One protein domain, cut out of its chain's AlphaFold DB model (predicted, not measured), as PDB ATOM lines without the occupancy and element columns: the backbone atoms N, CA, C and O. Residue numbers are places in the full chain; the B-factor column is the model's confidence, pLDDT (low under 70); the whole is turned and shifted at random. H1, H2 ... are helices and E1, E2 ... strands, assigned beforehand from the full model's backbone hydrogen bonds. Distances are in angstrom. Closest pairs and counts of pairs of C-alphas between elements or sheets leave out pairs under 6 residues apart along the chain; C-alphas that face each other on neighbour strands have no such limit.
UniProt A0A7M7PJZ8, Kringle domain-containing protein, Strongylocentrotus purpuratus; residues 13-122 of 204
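What this domain is: This is residues 13 to 122 of the 204 residues of the protein "Kringle domain-containing protein" of Strongylocentrotus purpuratus (UniProt A0A7M7PJZ8). With little regular structure, this is a body of loops wound round a small hairpin, E3 and E4; residues 16 to 21, between them parts of E1 and E2, stick out at one end. The printed 110 residues have named elements in the order E1 E2 E3 E4 H1, mixed in class, which hold only 19 residues. The whole is only just compact, close to loose, with a radius of gyration of the C-alphas of 15.7 A and spans of 53 by 28 by 25 A.

How they stand to each other: E3, residues 91 to 93, and E4, residues 101 to 103, form an antiparallel hairpin at 161 degrees; N 92 and O 102 are within hydrogen-bond range at 3.1 A. H1, residues 111 to 117, is apart from E3; its O i to N i+4 pairs are within range. E1, residues 15 to 17, and E2, residues 20 to 22, meet only at a point, C-alphas 16 and 21, 6.0 A apart.

Where its parts are: E3 begins at C-alpha 91 (38.574, -31.188, 29.078). H1, 10.0 A long, ends at C-alpha 117 (45.880, -41.433, 46.302).

The domain as a whole: The printed part has no cut. The link from E2 to E3, 68 residues, is long. Residues 13 to 36 and 111 to 122 have pLDDT under 70.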
ATOM      1  N   ILE A  13      57.474 -22.565  48.582       38.41
ATOM      2  CA  ILE A  13      58.094 -22.839  49.880       38.41
ATOM      3  C   ILE A  13      58.668 -24.254  49.792       38.41
ATOM      4  O   ILE A  13      57.976 -25.242  50.003       38.41
ATOM      5  N   VAL A  14      59.945 -24.359  49.433       36.94
ATOM      6  CA  VAL A  14      60.684 -25.620  49.495       36.94
ATOM      7  C   VAL A  14      60.957 -25.908  50.971       36.94
ATOM      8  O   VAL A  14      61.900 -25.369  51.552       36.94
ATOM      9  N   VAL A  15      60.116 -26.723  51.605       38.28
ATOM     10  CA  VAL A  15      60.388 -27.224  52.956       38.28
ATOM     11  C   VAL A  15      61.442 -28.322  52.827       38.28
ATOM     12  O   VAL A  15      61.177 -29.393  52.293       38.28
ATOM     13  N   ILE A  16      62.668 -28.045  53.275       38.97
ATOM     14  CA  ILE A  16      63.744 -29.039  53.334       38.97
ATOM     15  C   ILE A  16      63.785 -29.579  54.763       38.97
ATOM     16  O   ILE A  16      64.317 -28.920  55.654       38.97
ATOM     17  N   VAL A  17      63.261 -30.785  54.989       43.19
ATOM     18  CA  VAL A  17      63.554 -31.555  56.208       43.19
ATOM     19  C   VAL A  17      64.409 -32.751  55.797       43.19
ATOM     20  O   VAL A  17      64.003 -33.555  54.965       43.19
ATOM     21  N   ASN A  18      65.625 -32.851  56.341       40.28
ATOM     22  CA  ASN A  18      66.552 -33.974  56.124       40.28
ATOM     23  C   ASN A  18      66.889 -34.300  54.652       40.28
ATOM     24  O   ASN A  18      67.018 -35.464  54.288       40.28
ATOM     25  N   GLY A  19      67.058 -33.286  53.794       39.75
ATOM     26  CA  GLY A  19      67.554 -33.486  52.423       39.75
ATOM     27  C   GLY A  19      66.561 -34.135  51.451       39.75
ATOM     28  O   GLY A  19      66.934 -34.424  50.318       39.75
ATOM     29  N   VAL A  20      65.305 -34.318  51.861       37.50
ATOM     30  CA  VAL A  20      64.212 -34.750  50.986       37.50
ATOM     31  C   VAL A  20      63.503 -33.499  50.465       37.50
ATOM     32  O   VAL A  20      63.069 -32.660  51.254       37.50
ATOM     33  N   GLN A  21      63.407 -33.343  49.139       36.75
ATOM     34  CA  GLN A  21      62.496 -32.361  48.544       36.75
ATOM     35  C   GLN A  21      61.067 -32.851  48.778       36.75
ATOM     36  O   GLN A  21      60.567 -33.688  48.032       36.75
ATOM     37  N   THR A  22      60.401 -32.352  49.814       33.91
ATOM     38  CA  THR A  22      58.954 -32.525  49.943       33.91
ATOM     39  C   THR A  22      58.288 -31.391  49.173       33.91
ATOM     40  O   THR A  22      58.237 -30.258  49.650       33.91
ATOM     41  N   VAL A  23      57.826 -31.678  47.955       37.03
ATOM     42  CA  VAL A  23      56.883 -30.797  47.258       37.03
ATOM     43  C   VAL A  23      55.581 -30.863  48.051       37.03
ATOM     44  O   VAL A  23      54.981 -31.928  48.159       37.03
ATOM     45  N   SER A  24      55.162 -29.759  48.663       39.16
ATOM     46  CA  SER A  24      53.848 -29.661  49.292       39.16
ATOM     47  C   SER A  24      52.780 -29.682  48.195       39.16
ATOM     48  O   SER A  24      52.457 -28.659  47.598       39.16
ATOM     49  N   VAL A  25      52.256 -30.874  47.900       43.47
ATOM     50  CA  VAL A  25      51.229 -31.144  46.869       43.47
ATOM     51  C   VAL A  25      49.860 -30.530  47.228       43.47
ATOM     52  O   VAL A  25      48.910 -30.595  46.459       43.47
ATOM     53  N   SER A  26      49.748 -29.873  48.385       40.75
ATOM     54  CA  SER A  26      48.544 -29.160  48.816       40.75
ATOM     55  C   SER A  26      48.201 -27.940  47.961       40.75
ATOM     56  O   SER A  26      47.077 -27.473  48.059       40.75
ATOM     57  N   ASP A  27      49.115 -27.432  47.130       43.78
ATOM     58  CA  ASP A  27      48.916 -26.167  46.403       43.78
ATOM     59  C   ASP A  27      48.630 -26.351  44.904       43.78
ATOM     60  O   ASP A  27      48.645 -25.378  44.151       43.78
ATOM     61  N   THR A  28      48.377 -27.575  44.428       51.94
ATOM     62  CA  THR A  28      47.994 -27.802  43.026       51.94
ATOM     63  C   THR A  28      46.470 -27.738  42.872       51.94
ATOM     64  O   THR A  28      45.792 -28.660  43.331       51.94
ATOM     65  N   PRO A  29      45.907 -26.730  42.167       56.41
ATOM     66  CA  PRO A  29      44.458 -26.599  41.955       56.41
ATOM     67  C   PRO A  29      43.809 -27.809  41.268       56.41
ATOM     68  O   PRO A  29      42.593 -27.927  41.265       56.41
ATOM     69  N   ALA A  30      44.617 -28.682  40.658       59.75
ATOM     70  CA  ALA A  30      44.189 -29.903  39.987       59.75
ATOM     71  C   ALA A  30      43.746 -31.025  40.943       59.75
ATOM     72  O   ALA A  30      43.023 -31.911  40.500       59.75
ATOM     73  N   CYS A  31      44.168 -30.989  42.217       60.62
ATOM     74  CA  CYS A  31      43.974 -32.097  43.165       60.62
ATOM     75  C   CYS A  31      43.077 -31.763  44.362       60.62
ATOM     76  O   CYS A  31      42.624 -32.676  45.050       60.62
ATOM     77  N   GLN A  32      42.862 -30.479  44.668       53.16
ATOM     78  CA  GLN A  32      42.055 -30.091  45.821       53.16
ATOM     79  C   GLN A  32      40.569 -30.340  45.521       53.16
ATOM     80  O   GLN A  32      39.921 -29.550  44.846       53.16
ATOM     81  N   GLU A  33      40.058 -31.446  46.067       51.72
ATOM     82  CA  GLU A  33      38.638 -31.710  46.364       51.72
ATOM     83  C   GLU A  33      37.754 -32.264  45.237       51.72
ATOM     84  O   GLU A  33      36.605 -32.615  45.502       51.72
ATOM     85  N   ASP A  34      38.280 -32.450  44.023       61.94
ATOM     86  CA  ASP A  34      37.507 -33.029  42.924       61.94
ATOM     87  C   ASP A  34      38.328 -33.983  42.051       61.94
ATOM     88  O   ASP A  34      38.979 -33.581  41.083       61.94
ATOM     89  N   SER A  35      38.276 -35.276  42.380       60.38
ATOM     90  CA  SER A  35      38.895 -36.324  41.563       60.38
ATOM     91  C   SER A  35      38.334 -36.374  40.139       60.38
ATOM     92  O   SER A  35      39.039 -36.839  39.249       60.38
ATOM     93  N   THR A  36      37.121 -35.855  39.917       64.69
ATOM     94  CA  THR A  36      36.439 -35.759  38.617       64.69
ATOM     95  C   THR A  36      36.649 -34.412  37.920       64.69
ATOM     96  O   THR A  36      36.062 -34.154  36.884       64.69
ATOM     97  N   GLY A  37      37.441 -33.486  38.471       73.62
ATOM     98  CA  GLY A  37      37.775 -32.221  37.803       73.62
ATOM     99  C   GLY A  37      36.609 -31.253  37.521       73.62
ATOM    100  O   GLY A  37      36.837 -30.205  36.916       73.62
ATOM    101  N   VAL A  38      35.381 -31.523  37.971       76.94
ATOM    102  CA  VAL A  38      34.186 -30.684  37.731       76.94
ATOM    103  C   VAL A  38      34.314 -29.292  38.364       76.94
ATOM    104  O   VAL A  38      33.996 -28.255  37.767       76.94
ATOM    105  N   ASN A  39      34.867 -29.240  39.566       80.00
ATOM    106  CA  ASN A  39      35.125 -28.038  40.348       80.00
ATOM    107  C   ASN A  39      36.510 -27.448  40.074       80.00
ATOM    108  O   ASN A  39      36.884 -26.445  40.682       80.00
ATOM    109  N   TYR A  40      37.269 -28.015  39.133       84.19
ATOM    110  CA  TYR A  40      38.565 -27.474  38.755       84.19
ATOM    111  C   TYR A  40      38.416 -26.044  38.223       84.19
ATOM    112  O   TYR A  40      37.678 -25.777  37.270       84.19
ATOM    113  N   ARG A  41      39.127 -25.102  38.847       90.25
ATOM    114  CA  ARG A  41      39.186 -23.685  38.437       90.25
ATOM    115  C   ARG A  41      40.621 -23.192  38.250       90.25
ATOM    116  O   ARG A  41      40.886 -21.996  38.321       90.25
ATOM    117  N   GLY A  42      41.554 -24.112  38.004       88.06
ATOM    118  CA  GLY A  42      42.925 -23.765  37.637       88.06
ATOM    119  C   GLY A  42      43.037 -23.206  36.213       88.06
ATOM    120  O   GLY A  42      42.040 -23.014  35.509       88.06
ATOM    121  N   ASN A  43      44.272 -22.944  35.793       92.75
ATOM    122  CA  ASN A  43      44.610 -22.260  34.542       92.75
ATOM    123  C   ASN A  43      45.308 -23.165  33.507       92.75
ATOM    124  O   ASN A  43      46.006 -22.662  32.626       92.75
ATOM    125  N   LEU A  44      45.166 -24.490  33.619       90.81
ATOM    126  CA  LEU A  44      45.692 -25.408  32.611       90.81
ATOM    127  C   LEU A  44      44.952 -25.192  31.288       90.81
ATOM    128  O   LEU A  44      43.725 -25.181  31.269       90.81
ATOM    129  N   SER A  45      45.702 -25.017  30.204       96.00
ATOM    130  CA  SER A  45      45.194 -24.729  28.853       96.00
ATOM    131  C   SER A  45      45.814 -25.637  27.784       96.00
ATOM    132  O   SER A  45      45.889 -25.284  26.603       96.00
ATOM    133  N   GLN A  46      46.288 -26.807  28.212       90.75
ATOM    134  CA  GLN A  46      46.806 -27.864  27.353       90.75
ATOM    135  C   GLN A  46      46.219 -29.210  27.773       90.75
ATOM    136  O   GLN A  46      46.009 -29.463  28.962       90.75
ATOM    137  N   THR A  47      45.975 -30.055  26.780       88.88
ATOM    138  CA  THR A  47      45.446 -31.408  26.943       88.88
ATOM    139  C   THR A  47      46.543 -32.385  27.379       88.88
ATOM    140  O   THR A  47      47.729 -32.046  27.380       88.88
ATOM    141  N   ILE A  48      46.170 -33.624  27.708       84.12
ATOM    142  CA  ILE A  48      47.112 -34.685  28.122       84.12
ATOM    143  C   ILE A  48      48.161 -34.974  27.043       84.12
ATOM    144  O   ILE A  48      49.324 -35.223  27.358       84.12
ATOM    145  N   ASN A  49      47.784 -34.879  25.765       81.62
ATOM    146  CA  ASN A  49      48.712 -35.069  24.651       81.62
ATOM    147  C   ASN A  49      49.409 -33.766  24.212       81.62
ATOM    148  O   ASN A  49      50.096 -33.740  23.190       81.62
ATOM    149  N   GLY A  50      49.270 -32.683  24.985       85.94
ATOM    150  CA  GLY A  50      49.948 -31.409  24.750       85.94
ATOM    151  C   GLY A  50      49.321 -30.550  23.650       85.94
ATOM    152  O   GLY A  50      49.986 -29.665  23.107       85.94
ATOM    153  N   HIS A  51      48.057 -30.784  23.286       89.12
ATOM    154  CA  HIS A  51      47.341 -29.907  22.364       89.12
ATOM    155  C   HIS A  51      46.863 -28.648  23.088       89.12
ATOM    156  O   HIS A  51      46.330 -28.710  24.193       89.12
ATOM    157  N   ASN A  52      47.047 -27.483  22.461       96.94
ATOM    158  CA  ASN A  52      46.580 -26.218  23.025       96.94
ATOM    159  C   ASN A  52      45.056 -26.150  22.977       96.94
ATOM    160  O   ASN A  52      44.463 -26.399  21.921       96.94
ATOM    161  N   CYS A  53      44.454 -25.721  24.081       98.25
ATOM    162  CA  CYS A  53      43.022 -25.505  24.174       98.25
ATOM    163  C   CYS A  53      42.572 -24.290  23.350       98.25
ATOM    164  O   CYS A  53      43.219 -23.238  23.332       98.25
ATOM    165  N   GLN A  54      41.428 -24.432  22.693       98.56
ATOM    166  CA  GLN A  54      40.651 -23.352  22.106       98.56
ATOM    167  C   GLN A  54      39.904 -22.603  23.220       98.56
ATOM    168  O   GLN A  54      39.410 -23.210  24.169       98.56
ATOM    169  N   ALA A  55      39.812 -21.276  23.104       98.69
ATOM    170  CA  ALA A  55      39.036 -20.467  24.040       98.69
ATOM    171  C   ALA A  55      37.544 -20.806  23.968       98.69
ATOM    172  O   ALA A  55      36.992 -20.903  22.873       98.69
ATOM    173  N   TRP A  56      36.869 -20.876  25.116       98.31
ATOM    174  CA  TRP A  56      35.433 -21.184  25.199       98.31
ATOM    175  C   TRP A  56      34.533 -20.128  24.544       98.31
ATOM    176  O   TRP A  56      33.352 -20.358  24.291       98.31
ATOM    177  N   THR A  57      35.073 -18.938  24.285       98.06
ATOM    178  CA  THR A  57      34.399 -17.873  23.527       98.06
ATOM    179  C   THR A  57      34.681 -17.938  22.024       98.06
ATOM    180  O   THR A  57      33.984 -17.281  21.252       98.06
ATOM    181  N   SER A  58      35.688 -18.708  21.596       98.31
ATOM    182  CA  SER A  58      36.013 -18.906  20.184       98.31
ATOM    183  C   SER A  58      35.064 -19.919  19.555       98.31
ATOM    184  O   SER A  58      34.558 -20.818  20.215       98.31
ATOM    185  N   GLN A  59      34.836 -19.781  18.256       97.94
ATOM    186  CA  GLN A  59      34.087 -20.741  17.437       97.94
ATOM    187  C   GLN A  59      34.946 -21.265  16.272       97.94
ATOM    188  O   GLN A  59      34.422 -21.756  15.275       97.94
ATOM    189  N   ASP A  60      36.266 -21.115  16.395       96.44
ATOM    190  CA  ASP A  60      37.290 -21.562  15.452       96.44
ATOM    191  C   ASP A  60      38.495 -22.128  16.236       96.44
ATOM    192  O   ASP A  60      38.877 -21.522  17.252       96.44
ATOM    193  N   PRO A  61      39.093 -23.258  15.804       97.31
ATOM    194  CA  PRO A  61      38.713 -24.088  14.647       97.31
ATOM    195  C   PRO A  61      37.437 -24.923  14.833       97.31
ATOM    196  O   PRO A  61      36.915 -25.469  13.859       97.31
ATOM    197  N   HIS A  62      36.930 -25.049  16.059       97.69
ATOM    198  CA  HIS A  62      35.765 -25.872  16.360       97.69
ATOM    199  C   HIS A  62      34.586 -25.010  16.793       97.69
ATOM    200  O   HIS A  62      34.653 -24.283  17.781       97.69
ATOM    201  N   GLN A  63      33.476 -25.123  16.071       97.62
ATOM    202  CA  GLN A  63      32.202 -24.596  16.542       97.62
ATOM    203  C   GLN A  63      31.657 -25.496  17.647       97.62
ATOM    204  O   GLN A  63      31.710 -26.723  17.535       97.62
ATOM    205  N   HIS A  64      31.118 -24.893  18.700       96.75
ATOM    206  CA  HIS A  64      30.627 -25.631  19.853       96.75
ATOM    207  C   HIS A  64      29.561 -24.878  20.639       96.75
ATOM    208  O   HIS A  64      29.434 -23.658  20.550       96.75
ATOM    209  N   PHE A  65      28.820 -25.629  21.452       95.62
ATOM    210  CA  PHE A  65      27.698 -25.118  22.236       95.62
ATOM    211  C   PHE A  65      28.069 -24.715  23.666       95.62
ATOM    212  O   PHE A  65      27.353 -23.933  24.280       95.62
ATOM    213  N   TYR A  66      29.178 -25.222  24.212       95.44
ATOM    214  CA  TYR A  66      29.617 -24.848  25.554       95.44
ATOM    215  C   TYR A  66      30.259 -23.465  25.543       95.44
ATOM    216  O   TYR A  66      31.465 -23.331  25.356       95.44
ATOM    217  N   THR A  67      29.440 -22.430  25.695       96.81
ATOM    218  CA  THR A  67      29.899 -21.043  25.787       96.81
ATOM    219  C   THR A  67      29.697 -20.503  27.203       96.81
ATOM    220  O   THR A  67      28.800 -20.966  27.913       96.81
ATOM    221  N   PRO A  68      30.455 -19.478  27.633       96.88
ATOM    222  CA  PRO A  68      30.222 -18.837  28.930       96.88
ATOM    223  C   PRO A  68      28.828 -18.206  29.052       96.88
ATOM    224  O   PRO A  68      28.325 -18.030  30.158       96.88
ATOM    225  N   ALA A  69      28.202 -17.852  27.924       96.06
ATOM    226  CA  ALA A  69      26.850 -17.307  27.900       96.06
ATOM    227  C   ALA A  69      25.794 -18.387  28.185       96.06
ATOM    228  O   ALA A  69      24.850 -18.127  28.930       96.06
ATOM    229  N   ASP A  70      25.977 -19.588  27.630       96.44
ATOM    230  CA  ASP A  70      25.036 -20.704  27.775       96.44
ATOM    231  C   ASP A  70      25.281 -21.517  29.061       96.44
ATOM    232  O   ASP A  70      24.343 -22.055  29.648       96.44
ATOM    233  N   PHE A  71      26.529 -21.553  29.548       95.31
ATOM    234  CA  PHE A  71      26.959 -22.276  30.753       95.31
ATOM    235  C   PHE A  71      27.650 -21.338  31.765       95.31
ATOM    236  O   PHE A  71      28.820 -21.536  32.107       95.31
ATOM    237  N   PRO A  72      26.945 -20.326  32.308       94.56
ATOM    238  CA  PRO A  72      27.557 -19.275  33.130       94.56
ATOM    239  C   PRO A  72      28.161 -19.775  34.451       94.56
ATOM    240  O   PRO A  72      29.048 -19.134  35.006       94.56
ATOM    241  N   ASN A  73      27.715 -20.930  34.954       91.50
ATOM    242  CA  ASN A  73      28.197 -21.504  36.216       91.50
ATOM    243  C   ASN A  73      29.359 -22.497  36.033       91.50
ATOM    244  O   ASN A  73      29.960 -22.930  37.018       91.50
ATOM    245  N   ALA A  74      29.697 -22.855  34.791       89.25
ATOM    246  CA  ALA A  74      30.753 -23.825  34.499       89.25
ATOM    247  C   ALA A  74      32.169 -23.215  34.569       89.25
ATOM    248  O   ALA A  74      33.161 -23.939  34.497       89.25
ATOM    249  N   GLY A  75      32.280 -21.892  34.746       93.56
ATOM    250  CA  GLY A  75      33.565 -21.198  34.875       93.56
ATOM    251  C   GLY A  75      34.415 -21.283  33.608       93.56
ATOM    252  O   GLY A  75      35.623 -21.493  33.704       93.56
ATOM    253  N   LEU A  76      33.779 -21.181  32.437       96.19
ATOM    254  CA  LEU A  76      34.396 -21.280  31.109       96.19
ATOM    255  C   LEU A  76      35.248 -20.039  30.771       96.19
ATOM    256  O   LEU A  76      34.998 -19.325  29.803       96.19
ATOM    257  N   ASP A  77      36.243 -19.753  31.602       95.25
ATOM    258  CA  ASP A  77      37.143 -18.616  31.441       95.25
ATOM    259  C   ASP A  77      38.286 -18.953  30.473       95.25
ATOM    260  O   ASP A  77      38.915 -20.010  30.581       95.25
ATOM    261  N   ASP A  78      38.582 -18.023  29.560       97.88
ATOM    262  CA  ASP A  78      39.678 -18.124  28.585       97.88
ATOM    263  C   ASP A  78      39.627 -19.450  27.790       97.88
ATOM    264  O   ASP A  78      38.576 -19.807  27.247       97.88
ATOM    265  N   ASN A  79      40.739 -20.179  27.715       98.12
ATOM    266  CA  ASN A  79      40.860 -21.520  27.154       98.12
ATOM    267  C   ASN A  79      41.223 -22.570  28.213       98.12
ATOM    268  O   ASN A  79      41.887 -23.560  27.910       98.12
ATOM    269  N   TYR A  80      40.844 -22.347  29.472       97.19
ATOM    270  CA  TYR A  80      41.215 -23.262  30.545       97.19
ATOM    271  C   TYR A  80      40.374 -24.535  30.532       97.19
ATOM    272  O   TYR A  80      39.180 -24.486  30.266       97.19
ATOM    273  N   CYS A  81      40.965 -25.669  30.889       94.56
ATOM    274  CA  CYS A  81      40.264 -26.948  30.969       94.56
ATOM    275  C   CYS A  81      39.101 -26.889  31.965       94.56
ATOM    276  O   CYS A  81      39.281 -26.418  33.092       94.56
ATOM    277  N   ARG A  82      37.917 -27.371  31.576       94.69
ATOM    278  CA  ARG A  82      36.688 -27.377  32.391       94.69
ATOM    279  C   ARG A  82      35.839 -28.605  32.068       94.69
ATOM    280  O   ARG A  82      36.033 -29.228  31.037       94.69
ATOM    281  N   SER A  83      34.891 -28.928  32.943       91.38
ATOM    282  CA  SER A  83      33.876 -29.961  32.705       91.38
ATOM    283  C   SER A  83      32.485 -29.320  32.838       91.38
ATOM    284  O   SER A  83      31.901 -29.322  33.922       91.38
ATOM    285  N   PRO A  84      31.984 -28.639  31.788       89.69
ATOM    286  CA  PRO A  84      30.655 -28.015  31.810       89.69
ATOM    287  C   PRO A  84      29.496 -29.022  31.830       89.69
ATOM    288  O   PRO A  84      28.359 -28.638  32.100       89.69
ATOM    289  N   ASP A  85      29.778 -30.286  31.524       83.75
ATOM    290  CA  ASP A  85      28.835 -31.392  31.373       83.75
ATOM    291  C   ASP A  85      28.958 -32.484  32.436       83.75
ATOM    292  O   ASP A  85      28.196 -33.449  32.397       83.75
ATOM    293  N   ASN A  86      29.848 -32.303  33.414       79.06
ATOM    294  CA  ASN A  86      30.165 -33.300  34.434       79.06
ATOM    295  C   ASN A  86      30.638 -34.638  33.834       79.06
ATOM    296  O   ASN A  86      30.271 -35.699  34.341       79.06
ATOM    297  N   ASP A  87      31.419 -34.579  32.750       77.00
ATOM    298  CA  ASP A  87      32.146 -35.735  32.215       77.00
ATOM    299  C   ASP A  87      33.242 -36.206  33.198       77.00
ATOM    300  O   ASP A  87      33.466 -35.578  34.236       77.00
ATOM    301  N   ASP A  88      33.940 -37.290  32.857       72.69
ATOM    302  CA  ASP A  88      34.924 -37.966  33.706       72.69
ATOM    303  C   ASP A  88      35.962 -37.007  34.323       72.69
ATOM    304  O   ASP A  88      36.253 -37.089  35.519       72.69
ATOM    305  N   THR A  89      36.522 -36.083  33.532       83.62
ATOM    306  CA  THR A  89      37.384 -35.005  34.041       83.62
ATOM    307  C   THR A  89      37.315 -33.726  33.209       83.62
ATOM    308  O   THR A  89      36.614 -33.652  32.202       83.62
ATOM    309  N   ALA A  90      38.044 -32.686  33.623       90.25
ATOM    310  CA  ALA A  90      38.164 -31.449  32.870       90.25
ATOM    311  C   ALA A  90      38.787 -31.693  31.485       90.25
ATOM    312  O   ALA A  90      39.813 -32.360  31.335       90.25
ATOM    313  N   TRP A  91      38.188 -31.079  30.476       93.25
ATOM    314  CA  TRP A  91      38.574 -31.188  29.078       93.25
ATOM    315  C   TRP A  91      38.548 -29.804  28.422       93.25
ATOM    316  O   TRP A  91      38.182 -28.799  29.040       93.25
ATOM    317  N   CYS A  92      38.987 -29.721  27.171       97.50
ATOM    318  CA  CYS A  92      38.808 -28.521  26.361       97.50
ATOM    319  C   CYS A  92      38.657 -28.873  24.880       97.50
ATOM    320  O   CYS A  92      39.127 -29.919  24.423       97.50
ATOM    321  N   TYR A  93      38.033 -27.979  24.110       97.94
ATOM    322  CA  TYR A  93      38.202 -27.984  22.657       97.94
ATOM    323  C   TYR A  93      39.661 -27.703  22.323       97.94
ATOM    324  O   TYR A  93      40.299 -26.917  23.023       97.94
ATOM    325  N   THR A  94      40.204 -28.305  21.268       97.12
ATOM    326  CA  THR A  94      41.607 -28.067  20.900       97.12
ATOM    327  C   THR A  94      41.729 -27.037  19.778       97.12
ATOM    328  O   THR A  94      40.772 -26.679  19.107       97.12
ATOM    329  N   THR A  95      42.931 -26.521  19.559       97.38
ATOM    330  CA  THR A  95      43.254 -25.698  18.379       97.38
ATOM    331  C   THR A  95      43.675 -26.544  17.171       97.38
ATOM    332  O   THR A  95      43.991 -26.009  16.108       97.38
ATOM    333  N   ASN A  96      43.706 -27.871  17.310       95.69
ATOM    334  CA  ASN A  96      44.038 -28.799  16.241       95.69
ATOM    335  C   ASN A  96      42.783 -29.145  15.431       95.69
ATOM    336  O   ASN A  96      41.901 -29.841  15.911       95.69
ATOM    337  N   HIS A  97      42.760 -28.772  14.149       93.19
ATOM    338  CA  HIS A  97      41.636 -29.039  13.241       93.19
ATOM    339  C   HIS A  97      41.182 -30.512  13.165       93.19
ATOM    340  O   HIS A  97      40.041 -30.764  12.783       93.19
ATOM    341  N   GLY A  98      42.054 -31.476  13.479       92.06
ATOM    342  CA  GLY A  98      41.747 -32.910  13.455       92.06
ATOM    343  C   GLY A  98      41.291 -33.506  14.789       92.06
ATOM    344  O   GLY A  98      40.849 -34.652  14.797       92.06
ATOM    345  N   ILE A  99      41.397 -32.772  15.901       91.88
ATOM    346  CA  ILE A  99      41.079 -33.259  17.250       91.88
ATOM    347  C   ILE A  99      40.146 -32.243  17.900       91.88
ATOM    348  O   ILE A  99      40.589 -31.219  18.400       91.88
ATOM    349  N   ILE A 100      38.844 -32.515  17.876       91.50
ATOM    350  CA  ILE A 100      37.834 -31.524  18.275       91.50
ATOM    351  C   ILE A 100      37.984 -31.140  19.751       91.50
ATOM    352  O   ILE A 100      37.990 -29.959  20.086       91.50
ATOM    353  N   TRP A 101      38.136 -32.126  20.628       95.56
ATOM    354  CA  TRP A 101      38.313 -31.940  22.063       95.56
ATOM    355  C   TRP A 101      39.158 -33.080  22.629       95.56
ATOM    356  O   TRP A 101      39.289 -34.129  21.995       95.56
ATOM    357  N   GLU A 102      39.741 -32.864  23.802       92.44
ATOM    358  CA  GLU A 102      40.498 -33.883  24.525       92.44
ATOM    359  C   GLU A 102      40.544 -33.555  26.026       92.44
ATOM    360  O   GLU A 102      40.391 -32.398  26.432       92.44
ATOM    361  N   TYR A 103      40.758 -34.581  26.851       88.00
ATOM    362  CA  TYR A 103      40.941 -34.427  28.292       88.00
ATOM    363  C   TYR A 103      42.236 -33.698  28.650       88.00
ATOM    364  O   TYR A 103      43.243 -33.745  27.932       88.00
ATOM    365  N   CYS A 104      42.213 -33.057  29.813       87.38
ATOM    366  CA  CYS A 104      43.367 -32.424  30.422       87.38
ATOM    367  C   CYS A 104      43.877 -33.215  31.628       87.38
ATOM    368  O   CYS A 104      43.167 -34.029  32.214       87.38
ATOM    369  N   ASP A 105      45.116 -32.922  32.016       84.31
ATOM    370  CA  ASP A 105      45.785 -33.532  33.165       84.31
ATOM    371  C   ASP A 105      45.263 -32.903  34.475       84.31
ATOM    372  O   ASP A 105      45.906 -32.066  35.111       84.31
ATOM    373  N   VAL A 106      44.010 -33.226  34.810       82.06
ATOM    374  CA  VAL A 106      43.242 -32.715  35.957       82.06
ATOM    375  C   VAL A 106      42.544 -33.881  36.656       82.06
ATOM    376  O   VAL A 106      42.143 -34.853  36.010       82.06
ATOM    377  N   GLY A 107      42.369 -33.790  37.978       76.00
ATOM    378  CA  GLY A 107      41.697 -34.830  38.750       76.00
ATOM    379  C   GLY A 107      42.484 -36.137  38.697       76.00
ATOM    380  O   GLY A 107      43.703 -36.134  38.859       76.00
ATOM    381  N   PHE A 108      41.807 -37.257  38.446       71.81
ATOM    382  CA  PHE A 108      42.449 -38.574  38.408       71.81
ATOM    383  C   PHE A 108      43.457 -38.759  37.260       71.81
ATOM    384  O   PHE A 108      44.288 -39.668  37.342       71.81
ATOM    385  N   LEU A 109      43.395 -37.935  36.205       74.00
ATOM    386  CA  LEU A 109      44.358 -38.000  35.103       74.00
ATOM    387  C   LEU A 109      45.691 -37.337  35.468       74.00
ATOM    388  O   LEU A 109      46.723 -37.858  35.063       74.00
ATOM    389  N   ASP A 110      45.691 -36.313  36.334       72.81
ATOM    390  CA  ASP A 110      46.923 -35.659  36.791       72.81
ATOM    391  C   ASP A 110      47.791 -36.635  37.623       72.81
ATOM    392  O   ASP A 110      47.399 -37.048  38.727       72.81
ATOM    393  N   PRO A 111      49.016 -36.971  37.172       63.72
ATOM    394  CA  PRO A 111      49.910 -37.886  37.881       63.72
ATOM    395  C   PRO A 111      50.260 -37.433  39.305       63.72
ATOM    396  O   PRO A 111      50.580 -38.259  40.162       63.72
ATOM    397  N   ARG A 112      50.187 -36.127  39.589       64.06
ATOM    398  CA  ARG A 112      50.426 -35.561  40.926       64.06
ATOM    399  C   ARG A 112      49.263 -35.844  41.867       64.06
ATOM    400  O   ARG A 112      49.489 -36.068  43.054       64.06
ATOM    401  N   CYS A 113      48.038 -35.870  41.347       62.34
ATOM    402  CA  CYS A 113      46.852 -36.233  42.118       62.34
ATOM    403  C   CYS A 113      46.766 -37.751  42.310       62.34
ATOM    404  O   CYS A 113      46.387 -38.220  43.382       62.34
ATOM    405  N   LYS A 114      47.232 -38.529  41.329       55.25
ATOM    406  CA  LYS A 114      47.423 -39.977  41.470       55.25
ATOM    407  C   LYS A 114      48.389 -40.323  42.608       55.25
ATOM    408  O   LYS A 114      48.077 -41.181  43.425       55.25
ATOM    409  N   ALA A 115      49.496 -39.587  42.734       47.81
ATOM    410  CA  ALA A 115      50.455 -39.745  43.831       47.81
ATOM    411  C   ALA A 115      49.892 -39.374  45.225       47.81
ATOM    412  O   ALA A 115      50.442 -39.804  46.236       47.81
ATOM    413  N   LEU A 116      48.802 -38.597  45.295       41.91
ATOM    414  CA  LEU A 116      48.082 -38.297  46.542       41.91
ATOM    415  C   LEU A 116      47.113 -39.414  46.955       41.91
ATOM    416  O   LEU A 116      46.890 -39.597  48.151       41.91
ATOM    417  N   HIS A 117      46.582 -40.184  46.000       42.19
ATOM    418  CA  HIS A 117      45.880 -41.433  46.302       42.19
ATOM    419  C   HIS A 117      46.873 -42.547  46.671       42.19
ATOM    420  O   HIS A 117      46.618 -43.296  47.600       42.19
ATOM    421  N   ASP A 118      48.058 -42.588  46.057       40.91
ATOM    422  CA  ASP A 118      49.073 -43.649  46.227       40.91
ATOM    423  C   ASP A 118      49.731 -43.710  47.629       40.91
ATOM    424  O   ASP A 118      50.434 -44.666  47.950       40.91
ATOM    425  N   VAL A 119      49.494 -42.737  48.523       35.00
ATOM    426  CA  VAL A 119      49.880 -42.883  49.949       35.00
ATOM    427  C   VAL A 119      48.882 -43.754  50.729       35.00
ATOM    428  O   VAL A 119      49.226 -44.273  51.788       35.00
ATOM    429  N   ASN A 120      47.672 -43.941  50.189       38.50
ATOM    430  CA  ASN A 120      46.620 -44.812  50.723       38.50
ATOM    431  C   ASN A 120      46.165 -45.910  49.737       38.50
ATOM    432  O   ASN A 120      45.330 -46.731  50.107       38.50
ATOM    433  N   ASP A 121      46.692 -45.945  48.510       39.66
ATOM    434  CA  ASP A 121      46.173 -46.744  47.392       39.66
ATOM    435  C   ASP A 121      47.320 -47.489  46.700       39.66
ATOM    436  O   ASP A 121      47.681 -47.266  45.546       39.66
ATOM    437  N   VAL A 122      47.970 -48.350  47.477       39.69
ATOM    438  CA  VAL A 122      49.117 -49.115  47.013       39.69
ATOM    439  C   VAL A 122      48.691 -50.113  45.935       39.69
ATOM    440  O   VAL A 122      47.925 -51.024  46.235       39.69
TER     441      VAL A 122